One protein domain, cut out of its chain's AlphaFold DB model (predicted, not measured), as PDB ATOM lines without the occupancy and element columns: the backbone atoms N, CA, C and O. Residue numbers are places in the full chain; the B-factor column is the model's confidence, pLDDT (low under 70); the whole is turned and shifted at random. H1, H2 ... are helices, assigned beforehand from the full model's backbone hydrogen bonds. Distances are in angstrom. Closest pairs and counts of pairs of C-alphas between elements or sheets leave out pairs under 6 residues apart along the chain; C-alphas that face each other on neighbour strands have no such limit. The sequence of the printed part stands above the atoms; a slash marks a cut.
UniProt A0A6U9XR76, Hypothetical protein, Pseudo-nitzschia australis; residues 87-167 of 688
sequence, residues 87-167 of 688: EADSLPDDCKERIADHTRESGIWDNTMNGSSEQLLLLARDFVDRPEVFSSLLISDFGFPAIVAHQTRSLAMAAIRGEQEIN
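AT A GLANCE: This is residues 87 to 167 of the 688 residues of the protein "Hypothetical protein" of Pseudo-nitzschia australis (UniProt A0A6U9XR76). H2 crosses the long helix H4 and has H1 packed on its other side, while H3 and H4 form a helical hairpin; residues 162 to 167 of H4 stick out. The printed part has 81 residues with four named helices, H1 to H4 in order, and no named strand: all helix. It is compact, with a radius of gyration of the C-alphas of 11.9 A, and spans 34 by 31 by 21 A.

IN THESE COORDINATES: Find C-alpha 93 at (-36.065, -30.577, -59.203); there H1, residues 93 to 105, begins, 18.1 A long. H2, residues 116 to 125, and H3, residues 131 to 140, follow, 14.5 A and 14.7 A long. H4, residues 146 to 167, runs 31.6 A to C-alpha 167 at (-34.387, -58.527, -42.234).

HOW THE PARTS SIT: Look at the C-alphas of Lys 96 and Ser 116, 6.2 A apart, the closest where H1 touches H2 at a steep tilt of 41 degrees, the same way. H2 touches residues 153 to 160 of H4 alone, about perpendicular at 74 degrees, closest at C-alphas 121 and 156, 5.9 A. In the hairpin, H3 touches H4 at a steep tilt of 39 degrees, opposite ways, closest at C-alphas 135 and 149, 5.0 A. H1 is apart from H3 and H4. Every O i to N i+4 pair is within hydrogen-bond range in H1, H2 and H3, and 17 of 18 in H4.

THE WHOLE: The C-alphas farthest apart, of Asp 94 and Asn 167, are 33.9 A apart. The printed part has no cut and no long link. Find pLDDT under 70 at residues 87 to 88 and 108 to 114.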
ATOM      1  N   GLU A  87     -38.451 -34.146 -46.374       68.25
ATOM      2  CA  GLU A  87     -37.444 -33.215 -46.870       68.25
ATOM      3  C   GLU A  87     -36.940 -33.592 -48.273       68.25
ATOM      4  O   GLU A  87     -36.721 -32.695 -49.085       68.25
ATOM      5  N   ALA A  88     -36.796 -34.887 -48.588       65.75
ATOM      6  CA  ALA A  88     -36.320 -35.368 -49.889       65.75
ATOM      7  C   ALA A  88     -37.364 -35.160 -51.000       65.75
ATOM      8  O   ALA A  88     -37.022 -34.779 -52.118       65.75
ATOM      9  N   ASP A  89     -38.643 -35.343 -50.682       73.69
ATOM     10  CA  ASP A  89     -39.736 -35.126 -51.634       73.69
ATOM     11  C   ASP A  89     -39.983 -33.623 -51.877       73.69
ATOM     12  O   ASP A  89     -40.342 -33.212 -52.985       73.69
ATOM     13  N   SER A  90     -39.675 -32.785 -50.878       73.88
ATOM     14  CA  SER A  90     -39.712 -31.316 -50.965       73.88
ATOM     15  C   SER A  90     -38.539 -30.669 -51.722       73.88
ATOM     16  O   SER A  90     -38.515 -29.446 -51.864       73.88
ATOM     17  N   LEU A  91     -37.559 -31.451 -52.198       75.12
ATOM     18  CA  LEU A  91     -36.383 -30.899 -52.876       75.12
ATOM     19  C   LEU A  91     -36.738 -30.193 -54.198       75.12
ATOM     20  O   LEU A  91     -37.622 -30.666 -54.920       75.12
ATOM     21  N   PRO A  92     -36.000 -29.125 -54.558       77.56
ATOM     22  CA  PRO A  92     -35.951 -28.601 -55.921       77.56
ATOM     23  C   PRO A  92     -35.635 -29.688 -56.958       77.56
ATOM     24  O   PRO A  92     -34.893 -30.634 -56.676       77.56
ATOM     25  N   ASP A  93     -36.185 -29.549 -58.163       79.50
ATOM     26  CA  ASP A  93     -36.065 -30.577 -59.203       79.50
ATOM     27  C   ASP A  93     -34.619 -30.747 -59.705       79.50
ATOM     28  O   ASP A  93     -34.219 -31.868 -60.005       79.50
ATOM     29  N   ASP A  94     -33.792 -29.694 -59.683       78.81
ATOM     30  CA  ASP A  94     -32.359 -29.777 -60.006       78.81
ATOM     31  C   ASP A  94     -31.569 -30.586 -58.961       78.81
ATOM     32  O   ASP A  94     -30.655 -31.339 -59.300       78.81
ATOM     33  N   CYS A  95     -31.940 -30.494 -57.681       75.12
ATOM     34  CA  CYS A  95     -31.380 -31.343 -56.629       75.12
ATOM     35  C   CYS A  95     -31.787 -32.814 -56.820       75.12
ATOM     36  O   CYS A  95     -30.951 -33.698 -56.639       75.12
ATOM     37  N   LYS A  96     -33.043 -33.082 -57.208       79.38
ATOM     38  CA  LYS A  96     -33.532 -34.441 -57.509       79.38
ATOM     39  C   LYS A  96     -32.825 -35.032 -58.731       79.38
ATOM     40  O   LYS A  96     -32.354 -36.163 -58.665       79.38
ATOM     41  N   GLU A  97     -32.681 -34.253 -59.802       80.94
ATOM     42  CA  GLU A  97     -31.967 -34.652 -61.018       80.94
ATOM     43  C   GLU A  97     -30.500 -34.986 -60.719       80.94
ATOM     44  O   GLU A  97     -30.037 -36.058 -61.095       80.94
ATOM     45  N   ARG A  98     -29.801 -34.168 -59.918       78.62
ATOM     46  CA  ARG A  98     -28.420 -34.457 -59.486       78.62
ATOM     47  C   ARG A  98     -28.298 -35.732 -58.647       78.62
ATOM     48  O   ARG A  98     -27.318 -36.458 -58.803       78.62
ATOM     49  N   ILE A  99     -29.249 -36.018 -57.752       78.62
ATOM     50  CA  ILE A  99     -29.266 -37.277 -56.978       78.62
ATOM     51  C   ILE A  99     -29.461 -38.468 -57.927       78.62
ATOM     52  O   ILE A  99     -28.771 -39.484 -57.800       78.62
ATOM     53  N   ALA A 100     -30.354 -38.329 -58.909       77.69
ATOM     54  CA  ALA A 100     -30.612 -39.340 -59.926       77.69
ATOM     55  C   ALA A 100     -29.419 -39.554 -60.878       77.69
ATOM     56  O   ALA A 100     -29.123 -40.687 -61.248       77.69
ATOM     57  N   ASP A 101     -28.706 -38.491 -61.254       79.38
ATOM     58  CA  ASP A 101     -27.483 -38.571 -62.055       79.38
ATOM     59  C   ASP A 101     -26.377 -39.289 -61.278       79.38
ATOM     60  O   ASP A 101     -25.796 -40.244 -61.784       79.38
ATOM     61  N   HIS A 102     -26.144 -38.912 -60.019       77.00
ATOM     62  CA  HIS A 102     -25.095 -39.518 -59.200       77.00
ATOM     63  C   HIS A 102     -25.351 -41.008 -58.910       77.00
ATOM     64  O   HIS A 102     -24.424 -41.814 -58.922       77.00
ATOM     65  N   THR A 103     -26.615 -41.402 -58.707       75.31
ATOM     66  CA  THR A 103     -27.002 -42.818 -58.541       75.31
ATOM     67  C   THR A 103     -26.969 -43.615 -59.853       75.31
ATOM     68  O   THR A 103     -26.751 -44.829 -59.827       75.31
ATOM     69  N   ARG A 104     -27.111 -42.952 -61.013       77.69
ATOM     70  CA  ARG A 104     -26.826 -43.537 -62.337       77.69
ATOM     71  C   ARG A 104     -25.323 -43.705 -62.573       77.69
ATOM     72  O   ARG A 104     -24.909 -44.776 -63.008       77.69
ATOM     73  N   GLU A 105     -24.507 -42.707 -62.242       75.56
ATOM     74  CA  GLU A 105     -23.041 -42.754 -62.370       75.56
ATOM     75  C   GLU A 105     -22.390 -43.803 -61.456       75.56
ATOM     76  O   GLU A 105     -21.427 -44.452 -61.866       75.56
ATOM     77  N   SER A 106     -22.927 -44.027 -60.251       70.62
ATOM     78  CA  SER A 106     -22.453 -45.085 -59.348       70.62
ATOM     79  C   SER A 106     -22.876 -46.502 -59.764       70.62
ATOM     80  O   SER A 106     -22.391 -47.476 -59.188       70.62
ATOM     81  N   GLY A 107     -23.756 -46.644 -60.765       72.75
ATOM     82  CA  GLY A 107     -24.277 -47.936 -61.224       72.75
ATOM     83  C   GLY A 107     -25.308 -48.579 -60.286       72.75
ATOM     84  O   GLY A 107     -25.563 -49.775 -60.401       72.75
ATOM     85  N   ILE A 108     -25.885 -47.801 -59.363       68.62
ATOM     86  CA  ILE A 108     -26.836 -48.261 -58.330       68.62
ATOM     87  C   ILE A 108     -28.301 -48.068 -58.776       68.62
ATOM     88  O   ILE A 108     -29.225 -48.614 -58.174       68.62
ATOM     89  N   TRP A 109     -28.523 -47.302 -59.845       68.31
ATOM     90  CA  TRP A 109     -29.843 -46.969 -60.378       68.31
ATOM     91  C   TRP A 109     -30.661 -48.178 -60.861       68.31
ATOM     92  O   TRP A 109     -30.226 -48.935 -61.732       68.31
ATOM     93  N   ASP A 110     -31.901 -48.274 -60.378       67.75
ATOM     94  CA  ASP A 110     -32.937 -49.172 -60.892       67.75
ATOM     95  C   ASP A 110     -34.039 -48.342 -61.578       67.75
ATOM     96  O   ASP A 110     -34.579 -47.395 -61.004       67.75
ATOM     97  N   ASN A 111     -34.394 -48.716 -62.811       63.59
ATOM     98  CA  ASN A 111     -35.405 -48.035 -63.628       63.59
ATOM     99  C   ASN A 111     -36.842 -48.156 -63.086       63.59
ATOM    100  O   ASN A 111     -37.759 -47.592 -63.678       63.59
ATOM    101  N   THR A 112     -37.059 -48.901 -61.999       60.94
ATOM    102  CA  THR A 112     -38.362 -49.033 -61.331       60.94
ATOM    103  C   THR A 112     -38.605 -48.008 -60.211       60.94
ATOM    104  O   THR A 112     -39.725 -47.935 -59.703       60.94
ATOM    105  N   MET A 113     -37.602 -47.201 -59.837       65.81
ATOM    106  CA  MET A 113     -37.685 -46.254 -58.713       65.81
ATOM    107  C   MET A 113     -38.302 -44.911 -59.116       65.81
ATOM    108  O   MET A 113     -37.749 -44.181 -59.940       65.81
ATOM    109  N   ASN A 114     -39.422 -44.552 -58.485       59.19
ATOM    110  CA  ASN A 114     -40.217 -43.367 -58.834       59.19
ATOM    111  C   ASN A 114     -40.166 -42.247 -57.773       59.19
ATOM    112  O   ASN A 114     -40.770 -41.195 -57.981       59.19
ATOM    113  N   GLY A 115     -39.472 -42.443 -56.642       72.44
ATOM    114  CA  GLY A 115     -39.394 -41.464 -55.550       72.44
ATOM    115  C   GLY A 115     -37.990 -40.915 -55.270       72.44
ATOM    116  O   GLY A 115     -37.023 -41.667 -55.150       72.44
ATOM    117  N   SER A 116     -37.883 -39.600 -55.040       74.44
ATOM    118  CA  SER A 116     -36.650 -38.948 -54.557       74.44
ATOM    119  C   SER A 116     -36.191 -39.476 -53.192       74.44
ATOM    120  O   SER A 116     -34.990 -39.598 -52.952       74.44
ATOM    121  N   SER A 117     -37.133 -39.850 -52.320       80.94
ATOM    122  CA  SER A 117     -36.838 -40.544 -51.059       80.94
ATOM    123  C   SER A 117     -36.120 -41.890 -51.263       80.94
ATOM    124  O   SER A 117     -35.193 -42.197 -50.517       80.94
ATOM    125  N   GLU A 118     -36.492 -42.682 -52.276       82.38
ATOM    126  CA  GLU A 118     -35.896 -44.005 -52.533       82.38
ATOM    127  C   GLU A 118     -34.457 -43.880 -53.053       82.38
ATOM    128  O   GLU A 118     -33.545 -44.535 -52.549       82.38
ATOM    129  N   GLN A 119     -34.235 -42.966 -54.002       85.12
ATOM    130  CA  GLN A 119     -32.910 -42.663 -54.559       85.12
ATOM    131  C   GLN A 119     -31.954 -42.135 -53.480       85.12
ATOM    132  O   GLN A 119     -30.784 -42.515 -53.431       85.12
ATOM    133  N   LEU A 120     -32.458 -41.292 -52.572       87.88
ATOM    134  CA  LEU A 120     -31.679 -40.753 -51.461       87.88
ATOM    135  C   LEU A 120     -31.369 -41.817 -50.391       87.88
ATOM    136  O   LEU A 120     -30.289 -41.778 -49.800       87.88
ATOM    137  N   LEU A 121     -32.258 -42.794 -50.169       90.50
ATOM    138  CA  LEU A 121     -31.986 -43.961 -49.319       90.50
ATOM    139  C   LEU A 121     -30.967 -44.918 -49.952       90.50
ATOM    140  O   LEU A 121     -30.074 -45.387 -49.247       90.50
ATOM    141  N   LEU A 122     -31.047 -45.171 -51.264       88.50
ATOM    142  CA  LEU A 122     -30.029 -45.931 -51.998       88.50
ATOM    143  C   LEU A 122     -28.656 -45.271 -51.874       88.50
ATOM    144  O   LEU A 122     -27.710 -45.929 -51.451       88.50
ATOM    145  N   LEU A 123     -28.567 -43.964 -52.136       90.50
ATOM    146  CA  LEU A 123     -27.327 -43.210 -51.966       90.50
ATOM    147  C   LEU A 123     -26.811 -43.271 -50.519       90.50
ATOM    148  O   LEU A 123     -25.612 -43.398 -50.298       90.50
ATOM    149  N   ALA A 124     -27.698 -43.212 -49.522       93.56
ATOM    150  CA  ALA A 124     -27.317 -43.294 -48.113       93.56
ATOM    151  C   ALA A 124     -26.719 -44.656 -47.707       93.56
ATOM    152  O   ALA A 124     -25.915 -44.693 -46.769       93.56
ATOM    153  N   ARG A 125     -27.066 -45.762 -48.388       93.06
ATOM    154  CA  ARG A 125     -26.567 -47.114 -48.060       93.06
ATOM    155  C   ARG A 125     -25.043 -47.233 -48.200       93.06
ATOM    156  O   ARG A 125     -24.421 -47.862 -47.346       93.06
ATOM    157  N   ASP A 126     -24.426 -46.535 -49.154       89.94
ATOM    158  CA  ASP A 126     -22.961 -46.506 -49.342       89.94
ATOM    159  C   ASP A 126     -22.196 -45.802 -48.202       89.94
ATOM    160  O   ASP A 126     -20.971 -45.908 -48.081       89.94
ATOM    161  N   PHE A 127     -22.910 -45.076 -47.336       93.81
ATOM    162  CA  PHE A 127     -22.337 -44.285 -46.248       93.81
ATOM    163  C   PHE A 127     -22.743 -44.771 -44.851       93.81
ATOM    164  O   PHE A 127     -22.505 -44.051 -43.880       93.81
ATOM    165  N   VAL A 128     -23.309 -45.975 -44.712       91.38
ATOM    166  CA  VAL A 128     -23.720 -46.540 -43.407       91.38
ATOM    167  C   VAL A 128     -22.561 -46.572 -42.402       91.38
ATOM    168  O   VAL A 128     -22.736 -46.175 -41.252       91.38
ATOM    169  N   ASP A 129     -21.355 -46.932 -42.850       84.94
ATOM    170  CA  ASP A 129     -20.144 -46.949 -42.013       84.94
ATOM    171  C   ASP A 129     -19.545 -45.553 -41.739       84.94
ATOM    172  O   ASP A 129     -18.655 -45.409 -40.896       84.94
ATOM    173  N   ARG A 130     -19.974 -44.518 -42.476       89.12
ATOM    174  CA  ARG A 130     -19.424 -43.145 -42.434       89.12
ATOM    175  C   ARG A 130     -20.523 -42.082 -42.617       89.12
ATOM    176  O   ARG A 130     -20.447 -41.268 -43.546       89.12
ATOM    177  N   PRO A 131     -21.556 -42.048 -41.758       88.00
ATOM    178  CA  PRO A 131     -22.758 -41.252 -41.998       88.00
ATOM    179  C   PRO A 131     -22.487 -39.738 -42.037       88.00
ATOM    180  O   PRO A 131     -23.209 -38.987 -42.689       88.00
ATOM    181  N   GLU A 132     -21.446 -39.241 -41.370       88.31
ATOM    182  CA  GLU A 132     -21.022 -37.838 -41.457       88.31
ATOM    183  C   GLU A 132     -20.586 -37.412 -42.870       88.31
ATOM    184  O   GLU A 132     -20.794 -36.251 -43.247       88.31
ATOM    185  N   VAL A 133     -20.045 -38.342 -43.668       91.38
ATOM    186  CA  VAL A 133     -19.673 -38.101 -45.070       91.38
ATOM    187  C   VAL A 133     -20.930 -37.885 -45.906       91.38
ATOM    188  O   VAL A 133     -20.973 -36.917 -46.656       91.38
ATOM    189  N   PHE A 134     -21.993 -38.667 -45.682       94.12
ATOM    190  CA  PHE A 134     -23.287 -38.458 -46.342       94.12
ATOM    191  C   PHE A 134     -23.848 -37.054 -46.080       94.12
ATOM    192  O   PHE A 134     -24.202 -36.349 -47.017       94.12
ATOM    193  N   SER A 135     -23.838 -36.570 -44.829       90.56
ATOM    194  CA  SER A 135     -24.265 -35.181 -44.571       90.56
ATOM    195  C   SER A 135     -23.342 -34.123 -45.177       90.56
ATOM    196  O   SER A 135     -23.801 -33.022 -45.453       90.56
ATOM    197  N   SER A 136     -22.059 -34.430 -45.386       89.12
ATOM    198  CA  SER A 136     -21.133 -33.511 -46.052       89.12
ATOM    199  C   SER A 136     -21.426 -33.447 -47.555       89.12
ATOM    200  O   SER A 136     -21.542 -32.346 -48.083       89.12
ATOM    201  N   LEU A 137     -21.661 -34.602 -48.189       92.81
ATOM    202  CA  LEU A 137     -22.094 -34.749 -49.581       92.81
ATOM    203  C   LEU A 137     -23.414 -34.004 -49.846       92.81
ATOM    204  O   LEU A 137     -23.502 -33.216 -50.780       92.81
ATOM    205  N   LEU A 138     -24.418 -34.161 -48.973       89.94
ATOM    206  CA  LEU A 138     -25.678 -33.408 -49.061       89.94
ATOM    207  C   LEU A 138     -25.458 -31.884 -49.064       89.94
ATOM    208  O   LEU A 138     -26.140 -31.173 -49.798       89.94
ATOM    209  N   ILE A 139     -24.492 -31.373 -48.293       89.06
ATOM    210  CA  ILE A 139     -24.183 -29.935 -48.229       89.06
ATOM    211  C   ILE A 139     -23.413 -29.465 -49.470       89.06
ATOM    212  O   ILE A 139     -23.788 -28.454 -50.061       89.06
ATOM    213  N   SER A 140     -22.327 -30.147 -49.850       87.31
ATOM    214  CA  SER A 140     -21.442 -29.692 -50.934       87.31
ATOM    215  C   SER A 140     -21.996 -29.992 -52.326       87.31
ATOM    216  O   SER A 140     -21.950 -29.132 -53.207       87.31
ATOM    217  N   ASP A 141     -22.562 -31.183 -52.506       87.38
ATOM    218  CA  ASP A 141     -22.846 -31.765 -53.819       87.38
ATOM    219  C   ASP A 141     -24.346 -31.757 -54.135       87.38
ATOM    220  O   ASP A 141     -24.722 -31.904 -55.294       87.38
ATOM    221  N   PHE A 142     -25.201 -31.491 -53.139       86.31
ATOM    222  CA  PHE A 142     -26.649 -31.319 -53.321       86.31
ATOM    223  C   PHE A 142     -27.199 -30.003 -52.740       86.31
ATOM    224  O   PHE A 142     -28.392 -29.735 -52.855       86.31
ATOM    225  N   GLY A 143     -26.345 -29.147 -52.162       83.50
ATOM    226  CA  GLY A 143     -26.705 -27.789 -51.730       83.50
ATOM    227  C   GLY A 143     -27.597 -27.699 -50.486       83.50
ATOM    228  O   GLY A 143     -28.149 -26.633 -50.208       83.50
ATOM    229  N   PHE A 144     -27.754 -28.785 -49.723       86.31
ATOM    230  CA  PHE A 144     -28.628 -28.805 -48.549       86.31
ATOM    231  C   PHE A 144     -28.134 -27.818 -47.475       86.31
ATOM    232  O   PHE A 144     -26.945 -27.809 -47.133       86.31
ATOM    233  N   PRO A 145     -29.035 -27.061 -46.820       85.56
ATOM    234  CA  PRO A 145     -28.701 -26.365 -45.586       85.56
ATOM    235  C   PRO A 145     -28.191 -27.364 -44.539       85.56
ATOM    236  O   PRO A 145     -28.800 -28.412 -44.331       85.56
ATOM    237  N   ALA A 146     -27.105 -27.034 -43.834       80.31
ATOM    238  CA  ALA A 146     -26.408 -27.990 -42.961       80.31
ATOM    239  C   ALA A 146     -27.300 -28.659 -41.893       80.31
ATOM    240  O   ALA A 146     -27.084 -29.818 -41.547       80.31
ATOM    241  N   ILE A 147     -28.322 -27.956 -41.388       76.44
ATOM    242  CA  ILE A 147     -29.294 -28.536 -40.452       76.44
ATOM    243  C   ILE A 147     -30.166 -29.613 -41.118       76.44
ATOM    244  O   ILE A 147     -30.293 -30.702 -40.562       76.44
ATOM    245  N   VAL A 148     -30.651 -29.355 -42.337       78.81
ATOM    246  CA  VAL A 148     -31.453 -30.299 -43.131       78.81
ATOM    247  C   VAL A 148     -30.596 -31.502 -43.514       78.81
ATOM    248  O   VAL A 148     -30.985 -32.628 -43.246       78.81
ATOM    249  N   ALA A 149     -29.369 -31.288 -44.001       86.88
ATOM    250  CA  ALA A 149     -28.431 -32.374 -44.306       86.88
ATOM    251  C   ALA A 149     -28.178 -33.308 -43.106       86.88
ATOM    252  O   ALA A 149     -28.111 -34.529 -43.260       86.88
ATOM    253  N   HIS A 150     -28.060 -32.761 -41.890       81.38
ATOM    254  CA  HIS A 150     -27.925 -33.568 -40.679       81.38
ATOM    255  C   HIS A 150     -29.229 -34.277 -40.274       81.38
ATOM    256  O   HIS A 150     -29.149 -35.407 -39.782       81.38
ATOM    257  N   GLN A 151     -30.401 -33.670 -40.488       82.00
ATOM    258  CA  GLN A 151     -31.713 -34.295 -40.267       82.00
ATOM    259  C   GLN A 151     -31.954 -35.440 -41.260       82.00
ATOM    260  O   GLN A 151     -32.103 -36.581 -40.827       82.00
ATOM    261  N   THR A 152     -31.855 -35.178 -42.565       84.88
ATOM    262  CA  THR A 152     -31.964 -36.157 -43.658       84.88
ATOM    263  C   THR A 152     -31.017 -37.341 -43.459       84.88
ATOM    264  O   THR A 152     -31.451 -38.488 -43.510       84.88
ATOM    265  N   ARG A 153     -29.742 -37.092 -43.117       93.94
ATOM    266  CA  ARG A 153     -28.788 -38.151 -42.737       93.94
ATOM    267  C   ARG A 153     -29.291 -38.990 -41.560       93.94
ATOM    268  O   ARG A 153     -29.135 -40.204 -41.564       93.94
ATOM    269  N   SER A 154     -29.851 -38.359 -40.531       88.81
ATOM    270  CA  SER A 154     -30.307 -39.071 -39.329       88.81
ATOM    271  C   SER A 154     -31.550 -39.924 -39.609       88.81
ATOM    272  O   SER A 154     -31.607 -41.052 -39.134       88.81
ATOM    273  N   LEU A 155     -32.481 -39.427 -40.434       85.69
ATOM    274  CA  LEU A 155     -33.654 -40.168 -40.907       85.69
ATOM    275  C   LEU A 155     -33.257 -41.350 -41.803       85.69
ATOM    276  O   LEU A 155     -33.655 -42.478 -41.525       85.69
ATOM    277  N   ALA A 156     -32.401 -41.132 -42.806       90.38
ATOM    278  CA  ALA A 156     -31.927 -42.195 -43.695       90.38
ATOM    279  C   ALA A 156     -31.203 -43.317 -42.924       90.38
ATOM    280  O   ALA A 156     -31.475 -44.498 -43.123       90.38
ATOM    281  N   MET A 157     -30.342 -42.955 -41.965       94.94
ATOM    282  CA  MET A 157     -29.626 -43.919 -41.117       94.94
ATOM    283  C   MET A 157     -30.511 -44.590 -40.055       94.94
ATOM    284  O   MET A 157     -30.084 -45.577 -39.454       94.94
ATOM    285  N   ALA A 158     -31.704 -44.064 -39.773       85.62
ATOM    286  CA  ALA A 158     -32.715 -44.750 -38.971       85.62
ATOM    287  C   ALA A 158     -33.505 -45.742 -39.839       85.62
ATOM    288  O   ALA A 158     -33.623 -46.905 -39.465       85.62
ATOM    289  N   ALA A 159     -33.945 -45.322 -41.030       84.38
ATOM    290  CA  ALA A 159     -34.653 -46.172 -41.988       84.38
ATOM    291  C   ALA A 159     -33.829 -47.411 -42.388       84.38
ATOM    292  O   ALA A 159     -34.315 -48.530 -42.252       84.38
ATOM    293  N   ILE A 160     -32.557 -47.234 -42.772       91.94
ATOM    294  CA  ILE A 160     -31.669 -48.348 -43.154       91.94
ATOM    295  C   ILE A 160     -31.447 -49.329 -41.989       91.94
ATOM    296  O   ILE A 160     -31.375 -50.539 -42.203       91.94
ATOM    297  N   ARG A 161     -31.366 -48.843 -40.741       85.94
ATOM    298  CA  ARG A 161     -31.257 -49.727 -39.568       85.94
ATOM    299  C   ARG A 161     -32.557 -50.478 -39.289       85.94
ATOM    300  O   ARG A 161     -32.491 -51.676 -39.047       85.94
ATOM    301  N   GLY A 162     -33.713 -49.833 -39.444       83.25
ATOM    302  CA  GLY A 162     -35.013 -50.508 -39.391       83.25
ATOM    303  C   GLY A 162     -35.143 -51.624 -40.437       83.25
ATOM    304  O   GLY A 162     -35.575 -52.724 -40.106       83.25
ATOM    305  N   GLU A 163     -34.692 -51.398 -41.676       84.00
ATOM    306  CA  GLU A 163     -34.634 -52.447 -42.708       84.00
ATOM    307  C   GLU A 163     -33.720 -53.617 -42.301       84.00
ATOM    308  O   GLU A 163     -34.079 -54.781 -42.489       84.00
ATOM    309  N   GLN A 164     -32.544 -53.336 -41.730       83.19
ATOM    310  CA  GLN A 164     -31.620 -54.368 -41.247       83.19
ATOM    311  C   GLN A 164     -32.198 -55.158 -40.063       83.19
ATOM    312  O   GLN A 164     -32.061 -56.378 -40.022       83.19
ATOM    313  N   GLU A 165     -32.871 -54.495 -39.124       76.50
ATOM    314  CA  GLU A 165     -33.523 -55.127 -37.973       76.50
ATOM    315  C   GLU A 165     -34.711 -56.000 -38.396       76.50
ATOM    316  O   GLU A 165     -34.830 -57.126 -37.914       76.50
ATOM    317  N   ILE A 166     -35.527 -55.555 -39.358       76.88
ATOM    318  CA  ILE A 166     -36.608 -56.367 -39.942       76.88
ATOM    319  C   ILE A 166     -36.030 -57.592 -40.662       76.88
ATOM    320  O   ILE A 166     -36.468 -58.715 -40.406       76.88
ATOM    321  N   ASN A 167     -35.014 -57.415 -41.514       72.25
ATOM    322  CA  ASN A 167     -34.387 -58.527 -42.234       72.25
ATOM    323  C   ASN A 167     -33.731 -59.543 -41.278       72.25
ATOM    324  O   ASN A 167     -33.902 -60.750 -41.449       72.25
TER     325      ASN A 167